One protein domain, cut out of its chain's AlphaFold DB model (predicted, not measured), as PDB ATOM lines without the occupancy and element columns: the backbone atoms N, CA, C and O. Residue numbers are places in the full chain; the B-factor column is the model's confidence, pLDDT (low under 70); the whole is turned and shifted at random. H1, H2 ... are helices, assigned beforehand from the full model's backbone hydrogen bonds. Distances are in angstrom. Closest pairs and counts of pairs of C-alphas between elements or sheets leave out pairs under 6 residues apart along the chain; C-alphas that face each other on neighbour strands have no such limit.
ATOM      1  N   PRO A  25      33.875  48.321 -31.361       94.25
ATOM      2  CA  PRO A  25      33.064  47.433 -32.196       94.25
ATOM      3  C   PRO A  25      33.808  46.917 -33.434       94.25
ATOM      4  O   PRO A  25      33.743  45.729 -33.737       94.25
ATOM      5  N   ALA A  26      34.559  47.785 -34.118       94.31
ATOM      6  CA  ALA A  26      35.318  47.418 -35.311       94.31
ATOM      7  C   ALA A  26      36.490  46.482 -34.973       94.31
ATOM      8  O   ALA A  26      36.721  45.490 -35.665       94.31
ATOM      9  N   VAL A  27      37.203  46.772 -33.878       95.50
ATOM     10  CA  VAL A  27      38.328  45.953 -33.400       95.50
ATOM     11  C   VAL A  27      37.846  44.571 -32.959       95.50
ATOM     12  O   VAL A  27      38.418  43.564 -33.374       95.50
ATOM     13  N   SER A  28      36.773  44.508 -32.166       95.44
ATOM     14  CA  SER A  28      36.162  43.250 -31.734       95.44
ATOM     15  C   SER A  28      35.677  42.425 -32.923       95.44
ATOM     16  O   SER A  28      35.972  41.235 -32.980       95.44
ATOM     17  N   TRP A  29      35.004  43.048 -33.898       93.06
ATOM     18  CA  TRP A  29      34.550  42.356 -35.104       93.06
ATOM     19  C   TRP A  29      35.725  41.767 -35.893       93.06
ATOM     20  O   TRP A  29      35.741  40.575 -36.182       93.06
ATOM     21  N   ARG A  30      36.770  42.565 -36.161       93.50
ATOM     22  CA  ARG A  30      37.969  42.085 -36.865       93.50
ATOM     23  C   ARG A  30      38.642  40.928 -36.126       93.50
ATOM     24  O   ARG A  30      39.112  39.998 -36.772       93.50
ATOM     25  N   LYS A  31      38.704  40.994 -34.794       95.50
ATOM     26  CA  LYS A  31      39.335  39.962 -33.963       95.50
ATOM     27  C   LYS A  31      38.551  38.648 -33.979       95.50
ATOM     28  O   LYS A  31      39.168  37.597 -34.070       95.50
ATOM     29  N   LEU A  32      37.224  38.708 -33.876       95.69
ATOM     30  CA  LEU A  32      36.365  37.522 -33.777       95.69
ATOM     31  C   LEU A  32      36.039  36.901 -35.140       95.69
ATOM     32  O   LEU A  32      35.875  35.692 -35.237       95.69
ATOM     33  N   SER A  33      35.942  37.721 -36.185       89.81
ATOM     34  CA  SER A  33      35.542  37.292 -37.530       89.81
ATOM     35  C   SER A  33      36.711  37.229 -38.518       89.81
ATOM     36  O   SER A  33      36.483  37.007 -39.699       89.81
ATOM     37  N   PHE A  34      37.949  37.467 -38.067       89.75
ATOM     38  CA  PHE A  34      39.182  37.505 -38.875       89.75
ATOM     39  C   PHE A  34      39.213  38.528 -40.027       89.75
ATOM     40  O   PHE A  34      40.187  38.593 -40.780       89.75
ATOM     41  N   GLY A  35      38.201  39.388 -40.136       88.25
ATOM     42  CA  GLY A  35      38.096  40.370 -41.210       88.25
ATOM     43  C   GLY A  35      37.509  39.814 -42.513       88.25
ATOM     44  O   GLY A  35      37.252  38.623 -42.647       88.25
ATOM     45  N   SER A  36      37.326  40.694 -43.499       91.56
ATOM     46  CA  SER A  36      36.935  40.328 -44.869       91.56
ATOM     47  C   SER A  36      38.113  40.505 -45.823       91.56
ATOM     48  O   SER A  36      38.844  41.497 -45.736       91.56
ATOM     49  N   ARG A  37      38.298  39.545 -46.735       89.88
ATOM     50  CA  ARG A  37      39.369  39.574 -47.749       89.88
ATOM     51  C   ARG A  37      38.914  40.138 -49.094       89.88
ATOM     52  O   ARG A  37      39.765  40.556 -49.867       89.88
ATOM     53  N   ASP A  38      37.611  40.203 -49.335       94.69
ATOM     54  CA  ASP A  38      37.016  40.782 -50.535       94.69
ATOM     55  C   ASP A  38      36.476  42.203 -50.289       94.69
ATOM     56  O   ASP A  38      36.371  42.693 -49.156       94.69
ATOM     57  N   GLU A  39      36.157  42.887 -51.386       96.31
ATOM     58  CA  GLU A  39      35.593  44.236 -51.360       96.31
ATOM     59  C   GLU A  39      34.157  44.241 -50.822       96.31
ATOM     60  O   GLU A  39      33.804  45.086 -49.997       96.31
ATOM     61  N   HIS A  40      33.343  43.267 -51.228       95.81
ATOM     62  CA  HIS A  40      31.945  43.172 -50.811       95.81
ATOM     63  C   HIS A  40      31.800  43.029 -49.295       95.81
ATOM     64  O   HIS A  40      31.024  43.763 -48.676       95.81
ATOM     65  N   GLY A  41      32.575  42.142 -48.672       93.75
ATOM     66  CA  GLY A  41      32.599  41.962 -47.227       93.75
ATOM     67  C   GLY A  41      33.123  43.202 -46.509       93.75
ATOM     68  O   GLY A  41      32.525  43.640 -45.524       93.75
ATOM     69  N   ARG A  42      34.172  43.850 -47.034       93.81
ATOM     70  CA  ARG A  42      34.662  45.125 -46.481       93.81
ATOM     71  C   ARG A  42      33.591  46.214 -46.502       93.81
ATOM     72  O   ARG A  42      33.374  46.863 -45.478       93.81
ATOM     73  N   LEU A  43      32.891  46.381 -47.623       96.12
ATOM     74  CA  LEU A  43      31.797  47.345 -47.762       96.12
ATOM     75  C   LEU A  43      30.633  47.020 -46.825       96.12
ATOM     76  O   LEU A  43      30.084  47.927 -46.195       96.12
ATOM     77  N   PHE A  44      30.267  45.744 -46.700       93.50
ATOM     78  CA  PHE A  44      29.220  45.304 -45.782       93.50
ATOM     79  C   PHE A  44      29.547  45.689 -44.332       93.50
ATOM     80  O   PHE A  44      28.726  46.306 -43.645       93.50
ATOM     81  N   VAL A  45      30.767  45.399 -43.884       94.62
ATOM     82  CA  VAL A  45      31.235  45.705 -42.526       94.62
ATOM     83  C   VAL A  45      31.309  47.209 -42.300       94.62
ATOM     84  O   VAL A  45      30.790  47.705 -41.298       94.62
ATOM     85  N   GLN A  46      31.890  47.951 -43.246       95.12
ATOM     86  CA  GLN A  46      31.978  49.410 -43.192       95.12
ATOM     87  C   GLN A  46      30.590  50.043 -43.041       95.12
ATOM     88  O   GLN A  46      30.377  50.870 -42.150       95.12
ATOM     89  N   ARG A  47      29.630  49.647 -43.885       95.56
ATOM     90  CA  ARG A  47      28.257  50.172 -43.854       95.56
ATOM     91  C   ARG A  47      27.560  49.816 -42.547       95.56
ATOM     92  O   ARG A  47      26.983  50.695 -41.915       95.56
ATOM     93  N   THR A  48      27.677  48.568 -42.100       94.50
ATOM     94  CA  THR A  48      27.059  48.101 -40.850       94.50
ATOM     95  C   THR A  48      27.580  48.875 -39.642       94.50
ATOM     96  O   THR A  48      26.793  49.414 -38.863       94.50
ATOM     97  N   LEU A  49      28.904  49.004 -39.505       95.25
ATOM     98  CA  LEU A  49      29.521  49.751 -38.407       95.25
ATOM     99  C   LEU A  49      29.136  51.235 -38.440       95.25
ATOM    100  O   LEU A  49      28.852  51.820 -37.393       95.25
ATOM    101  N   THR A  50      29.071  51.838 -39.629       95.81
ATOM    102  CA  THR A  50      28.654  53.237 -39.804       95.81
ATOM    103  C   THR A  50      27.207  53.442 -39.366       95.81
ATOM    104  O   THR A  50      26.930  54.328 -38.556       95.81
ATOM    105  N   VAL A  51      26.288  52.599 -39.842       96.50
ATOM    106  CA  VAL A  51      24.858  52.680 -39.516       96.50
ATOM    107  C   VAL A  51      24.641  52.494 -38.017       96.50
ATOM    108  O   VAL A  51      24.033  53.348 -37.370       96.50
ATOM    109  N   VAL A  52      25.192  51.428 -37.433       95.19
ATOM    110  CA  VAL A  52      25.008  51.120 -36.008       95.19
ATOM    111  C   VAL A  52      25.603  52.215 -35.123       95.19
ATOM    112  O   VAL A  52      24.942  52.675 -34.190       95.19
ATOM    113  N   SER A  53      26.833  52.662 -35.401       94.69
ATOM    114  CA  SER A  53      27.489  53.694 -34.585       94.69
ATOM    115  C   SER A  53      26.763  55.039 -34.660       94.69
ATOM    116  O   SER A  53      26.574  55.689 -33.630       94.69
ATOM    117  N   THR A  54      26.302  55.429 -35.848       95.88
ATOM    118  CA  THR A  54      25.582  56.690 -36.064       95.88
ATOM    119  C   THR A  54      24.220  56.670 -35.380       95.88
ATOM    120  O   THR A  54      23.905  57.578 -34.612       95.88
ATOM    121  N   LEU A  55      23.431  55.613 -35.581       96.94
ATOM    122  CA  LEU A  55      22.100  55.509 -34.980       96.94
ATOM    123  C   LEU A  55      22.166  55.398 -33.457       96.94
ATOM    124  O   LEU A  55      21.360  56.023 -32.771       96.94
ATOM    125  N   LYS A  56      23.176  54.706 -32.912       93.94
ATOM    126  CA  LYS A  56      23.412  54.665 -31.464       93.94
ATOM    127  C   LYS A  56      23.688  56.059 -30.893       93.94
ATOM    128  O   LYS A  56      23.114  56.405 -29.865       93.94
ATOM    129  N   LYS A  57      24.517  56.875 -31.562       94.19
ATOM    130  CA  LYS A  57      24.774  58.274 -31.160       94.19
ATOM    131  C   LYS A  57      23.516  59.141 -31.250       94.19
ATOM    132  O   LYS A  57      23.283  59.961 -30.371       94.19
ATOM    133  N   GLN A  58      22.691  58.923 -32.273       96.81
ATOM    134  CA  GLN A  58      21.418  59.626 -32.469       96.81
ATOM    135  C   GLN A  58      20.277  59.104 -31.581       96.81
ATOM    136  O   GLN A  58      19.175  59.637 -31.656       96.81
ATOM    137  N   LYS A  59      20.504  58.062 -30.765       97.00
ATOM    138  CA  LYS A  59      19.463  57.385 -29.971       97.00
ATOM    139  C   LYS A  59      18.291  56.871 -30.829       97.00
ATOM    140  O   LYS A  59      17.137  56.924 -30.420       97.00
ATOM    141  N   ARG A  60      18.587  56.366 -32.031       97.75
ATOM    142  CA  ARG A  60      17.605  55.832 -32.989       97.75
ATOM    143  C   ARG A  60      17.731  54.318 -33.136       97.75
ATOM    144  O   ARG A  60      18.815  53.753 -33.007       97.75
ATOM    145  N   SER A  61      16.616  53.660 -33.450       97.31
ATOM    146  CA  SER A  61      16.575  52.211 -33.672       97.31
ATOM    147  C   SER A  61      17.250  51.820 -34.990       97.31
ATOM    148  O   SER A  61      16.859  52.284 -36.063       97.31
ATOM    149  N   CYS A  62      18.230  50.912 -34.907       96.06
ATOM    150  CA  CYS A  62      18.877  50.311 -36.076       96.06
ATOM    151  C   CYS A  62      17.884  49.511 -36.926       96.06
ATOM    152  O   CYS A  62      17.841  49.657 -38.144       96.06
ATOM    153  N   PHE A  63      17.027  48.723 -36.275       96.00
ATOM    154  CA  PHE A  63      16.024  47.914 -36.956       96.00
ATOM    155  C   PHE A  63      15.032  48.773 -37.749       96.00
ATOM    156  O   PHE A  63      14.774  48.500 -38.921       96.00
ATOM    157  N   ALA A  64      14.527  49.851 -37.140       97.56
ATOM    158  CA  ALA A  64      13.611  50.768 -37.815       97.56
ATOM    159  C   ALA A  64      14.264  51.412 -39.047       97.56
ATOM    160  O   ALA A  64      13.636  51.498 -40.100       97.56
ATOM    161  N   PHE A  65      15.536  51.804 -38.938       96.88
ATOM    162  CA  PHE A  65      16.289  52.355 -40.062       96.88
ATOM    163  C   PHE A  65      16.466  51.342 -41.198       96.88
ATOM    164  O   PHE A  65      16.215  51.681 -42.350       96.88
ATOM    165  N   ILE A  66      16.852  50.098 -40.893       95.50
ATOM    166  CA  ILE A  66      17.011  49.050 -41.915       95.50
ATOM    167  C   ILE A  66      15.674  48.783 -42.613       95.50
ATOM    168  O   ILE A  66      15.630  48.735 -43.839       95.50
ATOM    169  N   LYS A  67      14.571  48.690 -41.855       97.00
ATOM    170  CA  LYS A  67      13.221  48.559 -42.421       97.00
ATOM    171  C   LYS A  67      12.905  49.704 -43.389       97.00
ATOM    172  O   LYS A  67      12.464  49.448 -44.504       97.00
ATOM    173  N   GLN A  68      13.151  50.952 -42.986       97.06
ATOM    174  CA  GLN A  68      12.924  52.128 -43.834       97.06
ATOM    175  C   GLN A  68      13.790  52.109 -45.099       97.06
ATOM    176  O   GLN A  68      13.287  52.381 -46.184       97.06
ATOM    177  N   ALA A  69      15.068  51.748 -44.975       95.00
ATOM    178  CA  ALA A  69      15.984  51.658 -46.107       95.00
ATOM    179  C   ALA A  69      15.550  50.586 -47.123       95.00
ATOM    180  O   ALA A  69      15.608  50.825 -48.328       95.00
ATOM    181  N   LEU A  70      15.080  49.428 -46.645       95.75
ATOM    182  CA  LEU A  70      14.558  48.360 -47.501       95.75
ATOM    183  C   LEU A  70      13.279  48.785 -48.227       95.75
ATOM    184  O   LEU A  70      13.191  48.606 -49.438       95.75
ATOM    185  N   LEU A  71      12.322  49.397 -47.519       97.31
ATOM    186  CA  LEU A  71      11.102  49.924 -48.138       97.31
ATOM    187  C   LEU A  71      11.435  50.960 -49.219       97.31
ATOM    188  O   LEU A  71      10.960  50.845 -50.343       97.31
ATOM    189  N   ALA A  72      12.318  51.917 -48.922       96.25
ATOM    190  CA  ALA A  72      12.750  52.914 -49.900       96.25
ATOM    191  C   ALA A  72      13.406  52.275 -51.138       96.25
ATOM    192  O   ALA A  72      13.170  52.715 -52.259       96.25
ATOM    193  N   ARG A  73      14.204  51.213 -50.960       95.56
ATOM    194  CA  ARG A  73      14.839  50.499 -52.077       95.56
ATOM    195  C   ARG A  73      13.836  49.767 -52.969       95.56
ATOM    196  O   ARG A  73      14.087  49.690 -54.170       95.56
ATOM    197  N   LEU A  74      12.763  49.232 -52.385       95.25
ATOM    198  CA  LEU A  74      11.687  48.539 -53.098       95.25
ATOM    199  C   LEU A  74      10.788  49.511 -53.871       95.25
ATOM    200  O   LEU A  74      10.356  49.179 -54.964       95.25
ATOM    201  N   HIS A  75      10.533  50.708 -53.334       90.06
ATOM    202  CA  HIS A  75       9.732  51.734 -54.016       90.06
ATOM    203  C   HIS A  75      10.482  52.462 -55.143       90.06
ATOM    204  O   HIS A  75       9.844  52.994 -56.043       90.06
ATOM    205  N   ASN A  76      11.817  52.483 -55.098       75.06
ATOM    206  CA  ASN A  76      12.679  53.086 -56.123       75.06
ATOM    207  C   ASN A  76      13.216  52.054 -57.138       75.06
ATOM    208  O   ASN A  76      14.225  52.319 -57.797       75.06
ATOM    209  N   GLY A  77      12.648  50.845 -57.159       52.78
ATOM    210  CA  GLY A  77      13.047  49.735 -58.027       52.78
ATOM    211  C   GLY A  77      12.182  49.619 -59.268       52.78
ATOM    212  O   GLY A  77      10.997  50.003 -59.190       52.78
TER     213      GLY A  77
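This is residues 25 to 77 of the 77 residues of the protein "Transposase" of Myxococcales bacterium (UniProt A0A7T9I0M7). The long helix H2 is the diagonal of a flat, open zigzag: H1 slants in on one side, its start near the middle of H2, and H3 folds back from the far end of H2 in a V. Residues 37 to 43 and 67 to 77 stick out. The printed part has 53 residues, with helices H1, H2, H3 in chain order and no named strand: all helix. It is loose, with a radius of gyration of the C-alphas of 13.1 A and spans of 36 by 28 by 12 A.

Start at H2, residues 39 to 57. With residues 51 to 56 alone it touches residue 62 alone of H3, residues 62 to 75; the closest C-alphas, Val 52 and Cys 62, are 6.2 A apart. They run opposite ways at a steep tilt of 57 degrees. H1, residues 25 to 33, is close to H2 but not clearly touching: the closest C-alphas, Ala 26 and Leu 49, are 7.0 A apart. These two run opposite ways at a steep tilt of 39 degrees. H1 and H3 are apart. Every O i to N i+4 pair in H1, H2 and H3 is within hydrogen-bond range.

Find C-alpha 39 at (35.593, 44.236, -51.360); H2 runs 26.9 A to C-alpha 57. H1 spans 11.7 A; H3 runs 20.2 A to C-alpha 75 at (9.732, 51.734, -54.016).

Look at Lys 31 and His 75: their C-alphas, the two farthest apart, are 37.6 A apart. The printed part has no cut, both links are tight, and residue 77 alone has pLDDT under 70.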